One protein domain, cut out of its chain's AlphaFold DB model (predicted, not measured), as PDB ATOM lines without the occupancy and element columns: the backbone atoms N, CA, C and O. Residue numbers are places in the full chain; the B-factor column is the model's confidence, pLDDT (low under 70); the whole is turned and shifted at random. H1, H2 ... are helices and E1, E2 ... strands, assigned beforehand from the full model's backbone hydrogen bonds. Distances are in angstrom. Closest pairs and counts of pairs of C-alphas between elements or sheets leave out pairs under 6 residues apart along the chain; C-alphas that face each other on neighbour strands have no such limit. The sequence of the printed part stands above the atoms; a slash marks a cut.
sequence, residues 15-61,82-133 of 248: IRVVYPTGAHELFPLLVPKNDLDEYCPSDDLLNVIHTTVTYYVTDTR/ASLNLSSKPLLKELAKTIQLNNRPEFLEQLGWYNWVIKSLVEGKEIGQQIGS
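AT A GLANCE: This is residues 15 to 61 and 82 to 133 of the 248 residues of the protein "Histone-lysine N-methyltransferase, H3 lysine-79 specific" of Puccinia graminis f. sp. tritici (strain CRL 75-36-700-3 / race SCCL) (UniProt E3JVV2). What is the overall shape? H1, H2 and H3 form an up-and-down bundle, each helix running against the one before, and the strand hairpin E1 and E2 packs on H1 and H3, away from H2. Small H4 sits at one end, and residues 33 to 38 stick out at the other. What makes it up? The printed part has 99 residues, with antiparallel E1 and E2, then H1 to H4: mostly helix. It is compact, with a radius of gyration of the C-alphas of 14.2 A, and elongated, spanning 43 by 27 by 22 A.

HOW THE PARTS SIT: How do the strands pair? E1, residues 15 to 18, and E2, residues 24 to 28, form an antiparallel hairpin, with N 27 and O 15 within hydrogen-bond range at 2.8 A. Which helices touch? H1, residues 41 to 57, touches H2, residues 90 to 100, with residues 46 to 50 alone; the closest C-alphas, of His 50 and Leu 92, are 6.7 A apart, at a shallow tilt of 6 degrees, opposite ways. H3, residues 104 to 123, forms a helical hairpin with H2, touching it with residues 104 to 111 alone; the closest C-alphas, of Thr 98 and Phe 107, are 5.7 A apart. In H1, H2 and H3 every O i to N i+4 pair is within hydrogen-bond range; H4, residues 128 to 131, is too short for one.

IN THESE COORDINATES: Where does E1 begin? C-alpha 15 is at (93.486, 40.385, -22.352). How long are the helices? H1 spans 22.8 A, H2 14.8 A and H3 28.5 A, ending at C-alpha 123 (106.977, 24.448, -19.278).

THE WHOLE: Is anything missing? Residues 62 to 81 are not printed, a gap of 18.5 A between C-alphas 61 and 82. Which link is long? E2 to H1. Where is confidence low? Residues 31 to 39, 58 to 61, 82 to 89 and 127 to 133 are under 70.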
ATOM      1  N   ILE A  15      92.124  40.780 -22.711       87.31
ATOM      2  CA  ILE A  15      93.486  40.385 -22.352       87.31
ATOM      3  C   ILE A  15      93.506  38.921 -21.951       87.31
ATOM      4  O   ILE A  15      92.610  38.426 -21.271       87.31
ATOM      5  N   ARG A  16      94.555  38.226 -22.376       91.06
ATOM      6  CA  ARG A  16      94.806  36.841 -21.997       91.06
ATOM      7  C   ARG A  16      95.553  36.807 -20.674       91.06
ATOM      8  O   ARG A  16      96.538  37.524 -20.521       91.06
ATOM      9  N   VAL A  17      95.126  35.932 -19.772       91.00
ATOM     10  CA  VAL A  17      95.825  35.644 -18.515       91.00
ATOM     11  C   VAL A  17      96.106  34.154 -18.458       91.00
ATOM     12  O   VAL A  17      95.190  33.351 -18.644       91.00
ATOM     13  N   VAL A  18      97.369  33.795 -18.245       90.94
ATOM     14  CA  VAL A  18      97.804  32.404 -18.086       90.94
ATOM     15  C   VAL A  18      97.724  32.013 -16.613       90.94
ATOM     16  O   VAL A  18      98.141  32.765 -15.730       90.94
ATOM     17  N   TYR A  19      97.172  30.830 -16.368       89.94
ATOM     18  CA  TYR A  19      96.988  30.242 -15.048       89.94
ATOM     19  C   TYR A  19      98.067  29.196 -14.723       89.94
ATOM     20  O   TYR A  19      98.725  28.691 -15.637       89.94
ATOM     21  N   PRO A  20      98.219  28.808 -13.440       84.75
ATOM     22  CA  PRO A  20      99.223  27.832 -12.994       84.75
ATOM     23  C   PRO A  20      99.172  26.461 -13.684       84.75
ATOM     24  O   PRO A  20     100.179  25.771 -13.782       84.75
ATOM     25  N   THR A  21      98.006  26.049 -14.179       85.25
ATOM     26  CA  THR A  21      97.834  24.796 -14.942       85.25
ATOM     27  C   THR A  21      98.306  24.890 -16.397       85.25
ATOM     28  O   THR A  21      98.297  23.890 -17.110       85.25
ATOM     29  N   GLY A  22      98.663  26.087 -16.876       87.12
ATOM     30  CA  GLY A  22      98.887  26.384 -18.293       87.12
ATOM     31  C   GLY A  22      97.608  26.730 -19.066       87.12
ATOM     32  O   GLY A  22      97.683  27.178 -20.214       87.12
ATOM     33  N   ALA A  23      96.430  26.578 -18.451       90.69
ATOM     34  CA  ALA A  23      95.183  27.086 -19.007       90.69
ATOM     35  C   ALA A  23      95.175  28.623 -19.055       90.69
ATOM     36  O   ALA A  23      96.027  29.300 -18.475       90.69
ATOM     37  N   HIS A  24      94.202  29.195 -19.760       91.88
ATOM     38  CA  HIS A  24      94.069  30.641 -19.877       91.88
ATOM     39  C   HIS A  24      92.608  31.075 -19.922       91.88
ATOM     40  O   HIS A  24      91.745  30.336 -20.392       91.88
ATOM     41  N   GLU A  25      92.359  32.316 -19.518       89.56
ATOM     42  CA  GLU A  25      91.083  32.998 -19.737       89.56
ATOM     43  C   GLU A  25      91.297  34.353 -20.411       89.56
ATOM     44  O   GLU A  25      92.402  34.909 -20.416       89.56
ATOM     45  N   LEU A  26      90.218  34.864 -21.001       88.88
ATOM     46  CA  LEU A  26      90.154  36.185 -21.607       88.88
ATOM     47  C   LEU A  26      89.365  37.114 -20.681       88.88
ATOM     48  O   LEU A  26      88.172  36.906 -20.459       88.88
ATOM     49  N   PHE A  27      90.030  38.135 -20.144       85.00
ATOM     50  CA  PHE A  27      89.399  39.138 -19.292       85.00
ATOM     51  C   PHE A  27      88.914  40.312 -20.138       85.00
ATOM     52  O   PHE A  27      89.697  40.869 -20.919       85.00
ATOM     53  N   PRO A  28      87.642  40.715 -19.995       79.25
ATOM     54  CA  PRO A  28      87.116  41.853 -20.721       79.25
ATOM     55  C   PRO A  28      87.675  43.151 -20.122       79.25
ATOM     56  O   PRO A  28      87.632  43.362 -18.910       79.25
ATOM     57  N   LEU A  29      88.177  44.049 -20.969       75.19
ATOM     58  CA  LEU A  29      88.723  45.337 -20.537       75.19
ATOM     59  C   LEU A  29      87.611  46.384 -20.359       75.19
ATOM     60  O   LEU A  29      87.538  47.371 -21.095       75.19
ATOM     61  N   LEU A  30      86.726  46.161 -19.388       72.75
ATOM     62  CA  LEU A  30      85.584  47.037 -19.117       72.75
ATOM     63  C   LEU A  30      85.876  47.992 -17.956       72.75
ATOM     64  O   LEU A  30      86.419  47.594 -16.930       72.75
ATOM     65  N   VAL A  31      85.450  49.247 -18.112       68.94
ATOM     66  CA  VAL A  31      85.353  50.201 -16.997       68.94
ATOM     67  C   VAL A  31      83.989  50.008 -16.329       68.94
ATOM     68  O   VAL A  31      82.989  49.996 -17.063       68.94
ATOM     69  N   PRO A  32      83.914  49.908 -14.990       66.75
ATOM     70  CA  PRO A  32      82.652  50.048 -14.269       66.75
ATOM     71  C   PRO A  32      81.941  51.340 -14.689       66.75
ATOM     72  O   PRO A  32      82.575  52.384 -14.862       66.75
ATOM     73  N   LYS A  33      80.629  51.284 -14.912       65.00
ATOM     74  CA  LYS A  33      79.839  52.436 -15.366       65.00
ATOM     75  C   LYS A  33      79.674  53.480 -14.264       65.00
ATOM     76  O   LYS A  33      79.532  54.659 -14.581       65.00
ATOM     77  N   ASN A  34      79.650  53.057 -13.003       65.50
ATOM     78  CA  ASN A  34      79.545  53.916 -11.825       65.50
ATOM     79  C   ASN A  34      80.087  53.194 -10.575       65.50
ATOM     80  O   ASN A  34      80.385  52.005 -10.620       65.50
ATOM     81  N   ASP A  35      80.176  53.913  -9.451       63.09
ATOM     82  CA  ASP A  35      80.611  53.357  -8.158       63.09
ATOM     83  C   ASP A  35      79.597  52.369  -7.534       63.09
ATOM     84  O   ASP A  35      79.853  51.830  -6.460       63.09
ATOM     85  N   LEU A  36      78.444  52.146  -8.181       57.72
ATOM     86  CA  LEU A  36      77.427  51.172  -7.769       57.72
ATOM     87  C   LEU A  36      77.594  49.818  -8.474       57.72
ATOM     88  O   LEU A  36      76.952  48.849  -8.074       57.72
ATOM     89  N   ASP A  37      78.425  49.740  -9.518       60.38
ATOM     90  CA  ASP A  37      78.775  48.470 -10.148       60.38
ATOM     91  C   ASP A  37      79.683  47.681  -9.190       60.38
ATOM     92  O   ASP A  37      80.844  48.026  -8.978       60.38
ATOM     93  N   GLU A  38      79.148  46.603  -8.615       61.62
ATOM     94  CA  GLU A  38      79.871  45.744  -7.659       61.62
ATOM     95  C   GLU A  38      80.974  44.908  -8.321       61.62
ATOM     96  O   GLU A  38      81.915  44.474  -7.661       61.62
ATOM     97  N   TYR A  39      80.889  44.714  -9.640       69.12
ATOM     98  CA  TYR A  39      81.890  43.986 -10.410       69.12
ATOM     99  C   TYR A  39      82.924  44.913 -11.027       69.12
ATOM    100  O   TYR A  39      82.612  45.716 -11.913       69.12
ATOM    101  N   CYS A  40      84.181  44.714 -10.643       73.25
ATOM    102  CA  CYS A  40      85.311  45.417 -11.221       73.25
ATOM    103  C   CYS A  40      86.262  44.414 -11.902       73.25
ATOM    104  O   CYS A  40      87.029  43.741 -11.216       73.25
ATOM    105  N   PRO A  41      86.278  44.317 -13.249       76.75
ATOM    106  CA  PRO A  41      87.152  43.377 -13.965       76.75
ATOM    107  C   PRO A  41      88.641  43.541 -13.633       76.75
ATOM    108  O   PRO A  41      89.423  42.599 -13.751       76.75
ATOM    109  N   SER A  42      89.033  44.752 -13.233       76.81
ATOM    110  CA  SER A  42      90.387  45.065 -12.799       76.81
ATOM    111  C   SER A  42      90.774  44.371 -11.509       76.81
ATOM    112  O   SER A  42      91.896  43.885 -11.393       76.81
ATOM    113  N   ASP A  43      89.847  44.330 -10.555       78.12
ATOM    114  CA  ASP A  43      90.061  43.681  -9.268       78.12
ATOM    115  C   ASP A  43      90.183  42.179  -9.454       78.12
ATOM    116  O   ASP A  43      91.109  41.571  -8.930       78.12
ATOM    117  N   ASP A  44      89.331  41.595 -10.293       78.31
ATOM    118  CA  ASP A  44      89.402  40.180 -10.641       78.31
ATOM    119  C   ASP A  44      90.733  39.805 -11.290       78.31
ATOM    120  O   ASP A  44      91.369  38.832 -10.880       78.31
ATOM    121  N   LEU A  45      91.203  40.598 -12.258       83.81
ATOM    122  CA  LEU A  45      92.512  40.386 -12.872       83.81
ATOM    123  C   LEU A  45      93.636  40.445 -11.829       83.81
ATOM    124  O   LEU A  45      94.482  39.550 -11.773       83.81
ATOM    125  N   LEU A  46      93.664  41.508 -11.021       82.50
ATOM    126  CA  LEU A  46      94.689  41.697  -9.996       82.50
ATOM    127  C   LEU A  46      94.642  40.576  -8.956       82.50
ATOM    128  O   LEU A  46      95.696  40.105  -8.532       82.50
ATOM    129  N   ASN A  47      93.452  40.097  -8.599       81.12
ATOM    130  CA  ASN A  47      93.257  38.966  -7.701       81.12
ATOM    131  C   ASN A  47      93.804  37.668  -8.296       81.12
ATOM    132  O   ASN A  47      94.461  36.911  -7.579       81.12
ATOM    133  N   VAL A  48      93.606  37.409  -9.593       84.50
ATOM    134  CA  VAL A  48      94.176  36.229 -10.268       84.50
ATOM    135  C   VAL A  48      95.701  36.274 -10.259       84.50
ATOM    136  O   VAL A  48      96.342  35.288  -9.886       84.50
ATOM    137  N   ILE A  49      96.288  37.419 -10.618       84.25
ATOM    138  CA  ILE A  49      97.744  37.608 -10.618       84.25
ATOM    139  C   ILE A  49      98.283  37.470  -9.192       84.25
ATOM    140  O   ILE A  49      99.239  36.731  -8.968       84.25
ATOM    141  N   HIS A  50      97.638  38.111  -8.213       79.69
ATOM    142  CA  HIS A  50      98.031  38.040  -6.807       79.69
ATOM    143  C   HIS A  50      97.998  36.610  -6.297       79.69
ATOM    144  O   HIS A  50      98.954  36.156  -5.677       79.69
ATOM    145  N   THR A  51      96.919  35.889  -6.582       77.56
ATOM    146  CA  THR A  51      96.744  34.502  -6.162       77.56
ATOM    147  C   THR A  51      97.791  33.603  -6.813       77.56
ATOM    148  O   THR A  51      98.431  32.813  -6.125       77.56
ATOM    149  N   THR A  52      98.035  33.757  -8.114       80.75
ATOM    150  CA  THR A  52      99.053  32.976  -8.828       80.75
ATOM    151  C   THR A  52     100.434  33.201  -8.226       80.75
ATOM    152  O   THR A  52     101.105  32.256  -7.820       80.75
ATOM    153  N   VAL A  53     100.826  34.462  -8.083       77.12
ATOM    154  CA  VAL A  53     102.109  34.846  -7.499       77.12
ATOM    155  C   VAL A  53     102.261  34.326  -6.068       77.12
ATOM    156  O   VAL A  53     103.285  33.738  -5.736       77.12
ATOM    157  N   THR A  54     101.241  34.534  -5.231       74.44
ATOM    158  CA  THR A  54     101.283  34.259  -3.785       74.44
ATOM    159  C   THR A  54     101.344  32.776  -3.460       74.44
ATOM    160  O   THR A  54     101.871  32.416  -2.409       74.44
ATOM    161  N   TYR A  55     100.778  31.932  -4.322       73.69
ATOM    162  CA  TYR A  55     100.587  30.519  -4.013       73.69
ATOM    163  C   TYR A  55     101.331  29.558  -4.943       73.69
ATOM    164  O   TYR A  55     101.515  28.411  -4.554       73.69
ATOM    165  N   TYR A  56     101.754  30.000  -6.132       75.00
ATOM    166  CA  TYR A  56     102.384  29.131  -7.136       75.00
ATOM    167  C   TYR A  56     103.781  29.596  -7.568       75.00
ATOM    168  O   TYR A  56     104.481  28.839  -8.234       75.00
ATOM    169  N   VAL A  57     104.194  30.824  -7.224       71.50
ATOM    170  CA  VAL A  57     105.490  31.392  -7.651       71.50
ATOM    171  C   VAL A  57     106.400  31.759  -6.469       71.50
ATOM    172  O   VAL A  57     107.620  31.734  -6.597       71.50
ATOM    173  N   THR A  58     105.840  32.082  -5.304       58.94
ATOM    174  CA  THR A  58     106.564  32.356  -4.050       58.94
ATOM    175  C   THR A  58     107.298  31.119  -3.522       58.94
ATOM    176  O   THR A  58     106.720  30.222  -2.910       58.94
ATOM    177  N   ASP A  59     108.617  31.112  -3.677       50.62
ATOM    178  CA  ASP A  59     109.505  30.116  -3.084       50.62
ATOM    179  C   ASP A  59     109.634  30.352  -1.562       50.62
ATOM    180  O   ASP A  59     110.466  31.133  -1.118       50.62
ATOM    181  N   THR A  60     108.771  29.749  -0.729       42.72
ATOM    182  CA  THR A  60     109.008  29.641   0.732       42.72
ATOM    183  C   THR A  60     108.396  28.368   1.342       42.72
ATOM    184  O   THR A  60     107.374  28.393   2.027       42.72
ATOM    185  N   ARG A  61     109.086  27.231   1.204       40.12
ATOM    186  CA  ARG A  61     109.174  26.257   2.310       40.12
ATOM    187  C   ARG A  61     110.652  26.042   2.656       40.12
ATOM    188  O   ARG A  61     111.396  25.614   1.780       40.12
ATOM    189  N   ALA A  82     117.580  38.849  -8.988       44.06
ATOM    190  CA  ALA A  82     116.869  39.589  -7.944       44.06
ATOM    191  C   ALA A  82     115.705  40.442  -8.501       44.06
ATOM    192  O   ALA A  82     114.852  40.887  -7.729       44.06
ATOM    193  N   SER A  83     115.647  40.648  -9.826       38.56
ATOM    194  CA  SER A  83     114.522  41.273 -10.536       38.56
ATOM    195  C   SER A  83     113.330  40.332 -10.785       38.56
ATOM    196  O   SER A  83     112.208  40.804 -10.950       38.56
ATOM    197  N   LEU A  84     113.524  39.009 -10.718       44.25
ATOM    198  CA  LEU A  84     112.496  37.962 -10.854       44.25
ATOM    199  C   LEU A  84     111.769  37.678  -9.530       44.25
ATOM    200  O   LEU A  84     111.267  36.584  -9.278       44.25
ATOM    201  N   ASN A  85     111.675  38.683  -8.664       52.53
ATOM    202  CA  ASN A  85     110.933  38.570  -7.422       52.53
ATOM    203  C   ASN A  85     109.429  38.740  -7.692       52.53
ATOM    204  O   ASN A  85     108.839  39.762  -7.345       52.53
ATOM    205  N   LEU A  86     108.787  37.738  -8.302       53.25
ATOM    206  CA  LEU A  86     107.327  37.743  -8.455       53.25
ATOM    207  C   LEU A  86     106.641  37.748  -7.097       53.25
ATOM    208  O   LEU A  86     105.647  38.440  -6.941       53.25
ATOM    209  N   SER A  87     107.218  37.082  -6.092       48.34
ATOM    210  CA  SER A  87     106.768  37.132  -4.697       48.34
ATOM    211  C   SER A  87     106.736  38.535  -4.086       48.34
ATOM    212  O   SER A  87     106.132  38.749  -3.029       48.34
ATOM    213  N   SER A  88     107.377  39.514  -4.721       51.22
ATOM    214  CA  SER A  88     107.391  40.870  -4.230       51.22
ATOM    215  C   SER A  88     106.073  41.552  -4.605       51.22
ATOM    216  O   SER A  88     105.697  41.713  -5.763       51.22
ATOM    217  N   LYS A  89     105.386  42.048  -3.572       58.94
ATOM    218  CA  LYS A  89     104.305  43.044  -3.666       58.94
ATOM    219  C   LYS A  89     104.511  44.125  -4.768       58.94
ATOM    220  O   LYS A  89     103.492  44.638  -5.223       58.94
ATOM    221  N   PRO A  90     105.739  44.518  -5.184       70.88
ATOM    222  CA  PRO A  90     106.037  45.320  -6.372       70.88
ATOM    223  C   PRO A  90     105.219  45.071  -7.641       70.88
ATOM    224  O   PRO A  90     104.553  46.016  -8.041       70.88
ATOM    225  N   LEU A  91     105.179  43.871  -8.241       75.81
ATOM    226  CA  LEU A  91     104.489  43.679  -9.537       75.81
ATOM    227  C   LEU A  91     103.009  44.077  -9.460       75.81
ATOM    228  O   LEU A  91     102.489  44.800 -10.305       75.81
ATOM    229  N   LEU A  92     102.323  43.626  -8.410       76.56
ATOM    230  CA  LEU A  92     100.920  43.973  -8.178       76.56
ATOM    231  C   LEU A  92     100.734  45.458  -7.892       76.56
ATOM    232  O   LEU A  92      99.764  46.052  -8.350       76.56
ATOM    233  N   LYS A  93     101.650  46.060  -7.126       80.50
ATOM    234  CA  LYS A  93     101.639  47.503  -6.866       80.50
ATOM    235  C   LYS A  93     101.845  48.293  -8.152       80.50
ATOM    236  O   LYS A  93     101.196  49.318  -8.323       80.50
ATOM    237  N   GLU A  94     102.722  47.835  -9.033       82.62
ATOM    238  CA  GLU A  94     103.004  48.456 -10.321       82.62
ATOM    239  C   GLU A  94     101.821  48.319 -11.274       82.62
ATOM    240  O   GLU A  94     101.361  49.337 -11.778       82.62
ATOM    241  N   LEU A  95     101.232  47.128 -11.412       83.56
ATOM    242  CA  LEU A  95      99.992  46.923 -12.170       83.56
ATOM    243  C   LEU A  95      98.843  47.787 -11.627       83.56
ATOM    244  O   LEU A  95      98.155  48.473 -12.380       83.56
ATOM    245  N   ALA A  96      98.648  47.818 -10.307       82.94
ATOM    246  CA  ALA A  96      97.641  48.677  -9.685       82.94
ATOM    247  C   ALA A  96      97.925  50.168  -9.943       82.94
ATOM    248  O   ALA A  96      97.003  50.948 -10.185       82.94
ATOM    249  N   LYS A  97      99.198  50.574  -9.929       85.56
ATOM    250  CA  LYS A  97      99.625  51.944 -10.223       85.56
ATOM    251  C   LYS A  97      99.402  52.300 -11.694       85.56
ATOM    252  O   LYS A  97      98.900  53.388 -11.962       85.56
ATOM    253  N   THR A  98      99.722  51.423 -12.645       85.62
ATOM    254  CA  THR A  98      99.509  51.676 -14.082       85.62
ATOM    255  C   THR A  98      98.027  51.770 -14.416       85.62
ATOM    256  O   THR A  98      97.642  52.624 -15.217       85.62
ATOM    257  N   ILE A  99      97.179  51.001 -13.722       82.62
ATOM    258  CA  ILE A  99      95.723  51.175 -13.741       82.62
ATOM    259  C   ILE A  99      95.361  52.580 -13.239       82.62
ATOM    260  O   ILE A  99      94.800  53.367 -13.994       82.62
ATOM    261  N   GLN A 100      95.766  52.961 -12.023       82.19
ATOM    262  CA  GLN A 100      95.467  54.290 -11.454       82.19
ATOM    263  C   GLN A 100      95.923  55.463 -12.341       82.19
ATOM    264  O   GLN A 100      95.245  56.498 -12.405       82.19
ATOM    265  N   LEU A 101      97.061  55.304 -13.018       84.75
ATOM    266  CA  LEU A 101      97.640  56.284 -13.936       84.75
ATOM    267  C   LEU A 101      97.058  56.217 -15.355       84.75
ATOM    268  O   LEU A 101      97.384  57.080 -16.166       84.75
ATOM    269  N   ASN A 102      96.189  55.248 -15.663       82.62
ATOM    270  CA  ASN A 102      95.639  55.018 -17.002       82.62
ATOM    271  C   ASN A 102      96.751  54.796 -18.064       82.62
ATOM    272  O   ASN A 102      96.636  55.221 -19.216       82.62
ATOM    273  N   ASN A 103      97.858  54.148 -17.675       86.56
ATOM    274  CA  ASN A 103      99.026  53.932 -18.533       86.56
ATOM    275  C   ASN A 103      98.939  52.594 -19.286       86.56
ATOM    276  O   ASN A 103      99.457  51.569 -18.843       86.56
ATOM    277  N   ARG A 104      98.260  52.605 -20.441       84.69
ATOM    278  CA  ARG A 104      98.004  51.402 -21.257       84.69
ATOM    279  C   ARG A 104      99.264  50.648 -21.713       84.69
ATOM    280  O   ARG A 104      99.274  49.433 -21.531       84.69
ATOM    281  N   PRO A 105     100.283  51.290 -22.321       87.62
ATOM    282  CA  PRO A 105     101.473  50.575 -22.786       87.62
ATOM    283  C   PRO A 105     102.196  49.836 -21.656       87.62
ATOM    284  O   PRO A 105     102.444  48.642 -21.781       87.62
ATOM    285  N   GLU A 106     102.433  50.522 -20.536       86.94
ATOM    286  CA  GLU A 106     103.135  49.956 -19.377       86.94
ATOM    287  C   GLU A 106     102.344  48.795 -18.750       86.94
ATOM    288  O   GLU A 106     102.909  47.753 -18.435       86.94
ATOM    289  N   PHE A 107     101.015  48.925 -18.652       87.62
ATOM    290  CA  PHE A 107     100.151  47.837 -18.189       87.62
ATOM    291  C   PHE A 107     100.248  46.586 -19.082       87.62
ATOM    292  O   PHE A 107     100.352  45.467 -18.577       87.62
ATOM    293  N   LEU A 108     100.207  46.753 -20.411       88.19
ATOM    294  CA  LEU A 108     100.287  45.629 -21.352       88.19
ATOM    295  C   LEU A 108     101.664  44.962 -21.331       88.19
ATOM    296  O   LEU A 108     101.743  43.740 -21.440       88.19
ATOM    297  N   GLU A 109     102.727  45.746 -21.170       86.75
ATOM    298  CA  GLU A 109     104.092  45.248 -21.011       86.75
ATOM    299  C   GLU A 109     104.230  44.399 -19.738       86.75
ATOM    300  O   GLU A 109     104.656  43.245 -19.810       86.75
ATOM    301  N   GLN A 110     103.766  44.915 -18.594       86.75
ATOM    302  CA  GLN A 110     103.769  44.204 -17.309       86.75
ATOM    303  C   GLN A 110     102.970  42.894 -17.369       86.75
ATOM    304  O   GLN A 110     103.430  41.852 -16.896       86.75
ATOM    305  N   LEU A 111     101.782  42.918 -17.981       88.00
ATOM    306  CA  LEU A 111     100.952  41.724 -18.139       88.00
ATOM    307  C   LEU A 111     101.575  40.706 -19.109       88.00
ATOM    308  O   LEU A 111     101.495  39.497 -18.881       88.00
ATOM    309  N   GLY A 112     102.201  41.183 -20.188       88.12
ATOM    310  CA  GLY A 112     102.934  40.349 -21.137       88.12
ATOM    311  C   GLY A 112     104.104  39.628 -20.471       88.12
ATOM    312  O   GLY A 112     104.249  38.415 -20.635       88.12
ATOM    313  N   TRP A 113     104.874  40.354 -19.658       85.94
ATOM    314  CA  TRP A 113     105.948  39.792 -18.846       85.94
ATOM    315  C   TRP A 113     105.429  38.735 -17.865       85.94
ATOM    316  O   TRP A 113     105.937  37.616 -17.865       85.94
ATOM    317  N   TYR A 114     104.362  39.030 -17.110       87.56
ATOM    318  CA  TYR A 114     103.728  38.061 -16.205       87.56
ATOM    319  C   TYR A 114     103.361  36.758 -16.935       87.56
ATOM    320  O   TYR A 114     103.760  35.674 -16.511       87.56
ATOM    321  N   ASN A 115     102.650  36.851 -18.065       90.81
ATOM    322  CA  ASN A 115     102.230  35.672 -18.826       90.81
ATOM    323  C   ASN A 115     103.421  34.853 -19.340       90.81
ATOM    324  O   ASN A 115     103.365  33.623 -19.335       90.81
ATOM    325  N   TRP A 116     104.482  35.524 -19.796       87.19
ATOM    326  CA  TRP A 116     105.704  34.860 -20.241       87.19
ATOM    327  C   TRP A 116     106.382  34.098 -19.096       87.19
ATOM    328  O   TRP A 116     106.766  32.940 -19.282       87.19
ATOM    329  N   VAL A 117     106.467  34.702 -17.906       83.38
ATOM    330  CA  VAL A 117     107.036  34.040 -16.727       83.38
ATOM    331  C   VAL A 117     106.225  32.805 -16.346       83.38
ATOM    332  O   VAL A 117     106.795  31.723 -16.242       83.38
ATOM    333  N   ILE A 118     104.902  32.935 -16.175       85.56
ATOM    334  CA  ILE A 118     104.053  31.799 -15.782       85.56
ATOM    335  C   ILE A 118     104.168  30.668 -16.798       85.56
ATOM    336  O   ILE A 118     104.353  29.518 -16.413       85.56
ATOM    337  N   LYS A 119     104.137  30.983 -18.096       86.81
ATOM    338  CA  LYS A 119     104.316  29.980 -19.148       86.81
ATOM    339  C   LYS A 119     105.662  29.256 -19.028       86.81
ATOM    340  O   LYS A 119     105.685  28.033 -19.103       86.81
ATOM    341  N   SER A 120     106.744  29.991 -18.785       82.44
ATOM    342  CA  SER A 120     108.085  29.414 -18.627       82.44
ATOM    343  C   SER A 120     108.163  28.460 -17.427       82.44
ATOM    344  O   SER A 120     108.721  27.375 -17.551       82.44
ATOM    345  N   LEU A 121     107.541  28.823 -16.298       81.56
ATOM    346  CA  LEU A 121     107.476  27.994 -15.083       81.56
ATOM    347  C   LEU A 121     106.547  26.772 -15.217       81.56
ATOM    348  O   LEU A 121     106.698  25.767 -14.521       81.56
ATOM    349  N   VAL A 122     105.532  26.850 -16.079       83.44
ATOM    350  CA  VAL A 122     104.701  25.688 -16.420       83.44
ATOM    351  C   VAL A 122     105.492  24.727 -17.309       83.44
ATOM    352  O   VAL A 122     105.501  23.522 -17.052       83.44
ATOM    353  N   GLU A 123     106.185  25.242 -18.328       82.94
ATOM    354  CA  GLU A 123     106.977  24.448 -19.278       82.94
ATOM    355  C   GLU A 123     108.186  23.765 -18.618       82.94
ATOM    356  O   GLU A 123     108.465  22.601 -18.918       82.94
ATOM    357  N   GLY A 124     108.856  24.436 -17.675       76.94
ATOM    358  CA  GLY A 124     109.936  23.852 -16.871       76.94
ATOM    359  C   GLY A 124     109.462  22.892 -15.764       76.94
ATOM    360  O   GLY A 124     110.275  22.193 -15.158       76.94
ATOM    361  N   LYS A 125     108.138  22.755 -15.569       70.06
ATOM    362  CA  LYS A 125     107.468  21.906 -14.560       70.06
ATOM    363  C   LYS A 125     107.672  22.338 -13.102       70.06
ATOM    364  O   LYS A 125     107.381  21.549 -12.198       70.06
ATOM    365  N   GLU A 126     108.098  23.568 -12.846       70.69
ATOM    366  CA  GLU A 126     108.295  24.109 -11.498       70.69
ATOM    367  C   GLU A 126     106.962  24.262 -10.747       70.69
ATOM    368  O   GLU A 126     106.871  23.925  -9.566       70.69
ATOM    369  N   ILE A 127     105.900  24.686 -11.442       69.25
ATOM    370  CA  ILE A 127     104.552  24.830 -10.857       69.25
ATOM    371  C   ILE A 127     103.848  23.469 -10.712       69.25
ATOM    372  O   ILE A 127     103.156  23.208  -9.725       69.25
ATOM    373  N   GLY A 128     104.034  22.572 -11.688       59.00
ATOM    374  CA  GLY A 128     103.301  21.304 -11.784       59.00
ATOM    375  C   GLY A 128     103.508  20.364 -10.591       59.00
ATOM    376  O   GLY A 128     102.581  19.658 -10.199       59.00
ATOM    377  N   GLN A 129     104.687  20.393  -9.958       55.38
ATOM    378  CA  GLN A 129     104.961  19.589  -8.758       55.38
ATOM    379  C   GLN A 129     104.178  20.063  -7.516       55.38
ATOM    380  O   GLN A 129     104.021  19.289  -6.572       55.38
ATOM    381  N   GLN A 130     103.663  21.299  -7.501       54.03
ATOM    382  CA  GLN A 130     102.935  21.869  -6.359       54.03
ATOM    383  C   GLN A 130     101.425  21.594  -6.403       54.03
ATOM    384  O   GLN A 130     100.800  21.413  -5.359       54.03
ATOM    385  N   ILE A 131     100.853  21.493  -7.607       54.72
ATOM    386  CA  ILE A 131      99.408  21.334  -7.841       54.72
ATOM    387  C   ILE A 131      98.842  20.076  -7.152       54.72
ATOM    388  O   ILE A 131      97.774  20.124  -6.547       54.72
ATOM    389  N   GLY A 132      99.581  18.960  -7.153       46.25
ATOM    390  CA  GLY A 132      99.111  17.681  -6.596       46.25
ATOM    391  C   GLY A 132      98.950  17.633  -5.068       46.25
ATOM    392  O   GLY A 132      98.374  16.681  -4.551       46.25
ATOM    393  N   SER A 133      99.454  18.628  -4.330       44.16
ATOM    394  CA  SER A 133      99.355  18.717  -2.860       44.16
ATOM    395  C   SER A 133      98.614  19.971  -2.381       44.16
ATOM    396  O   SER A 133      98.583  20.243  -1.178       44.16
TER     397      SER A 133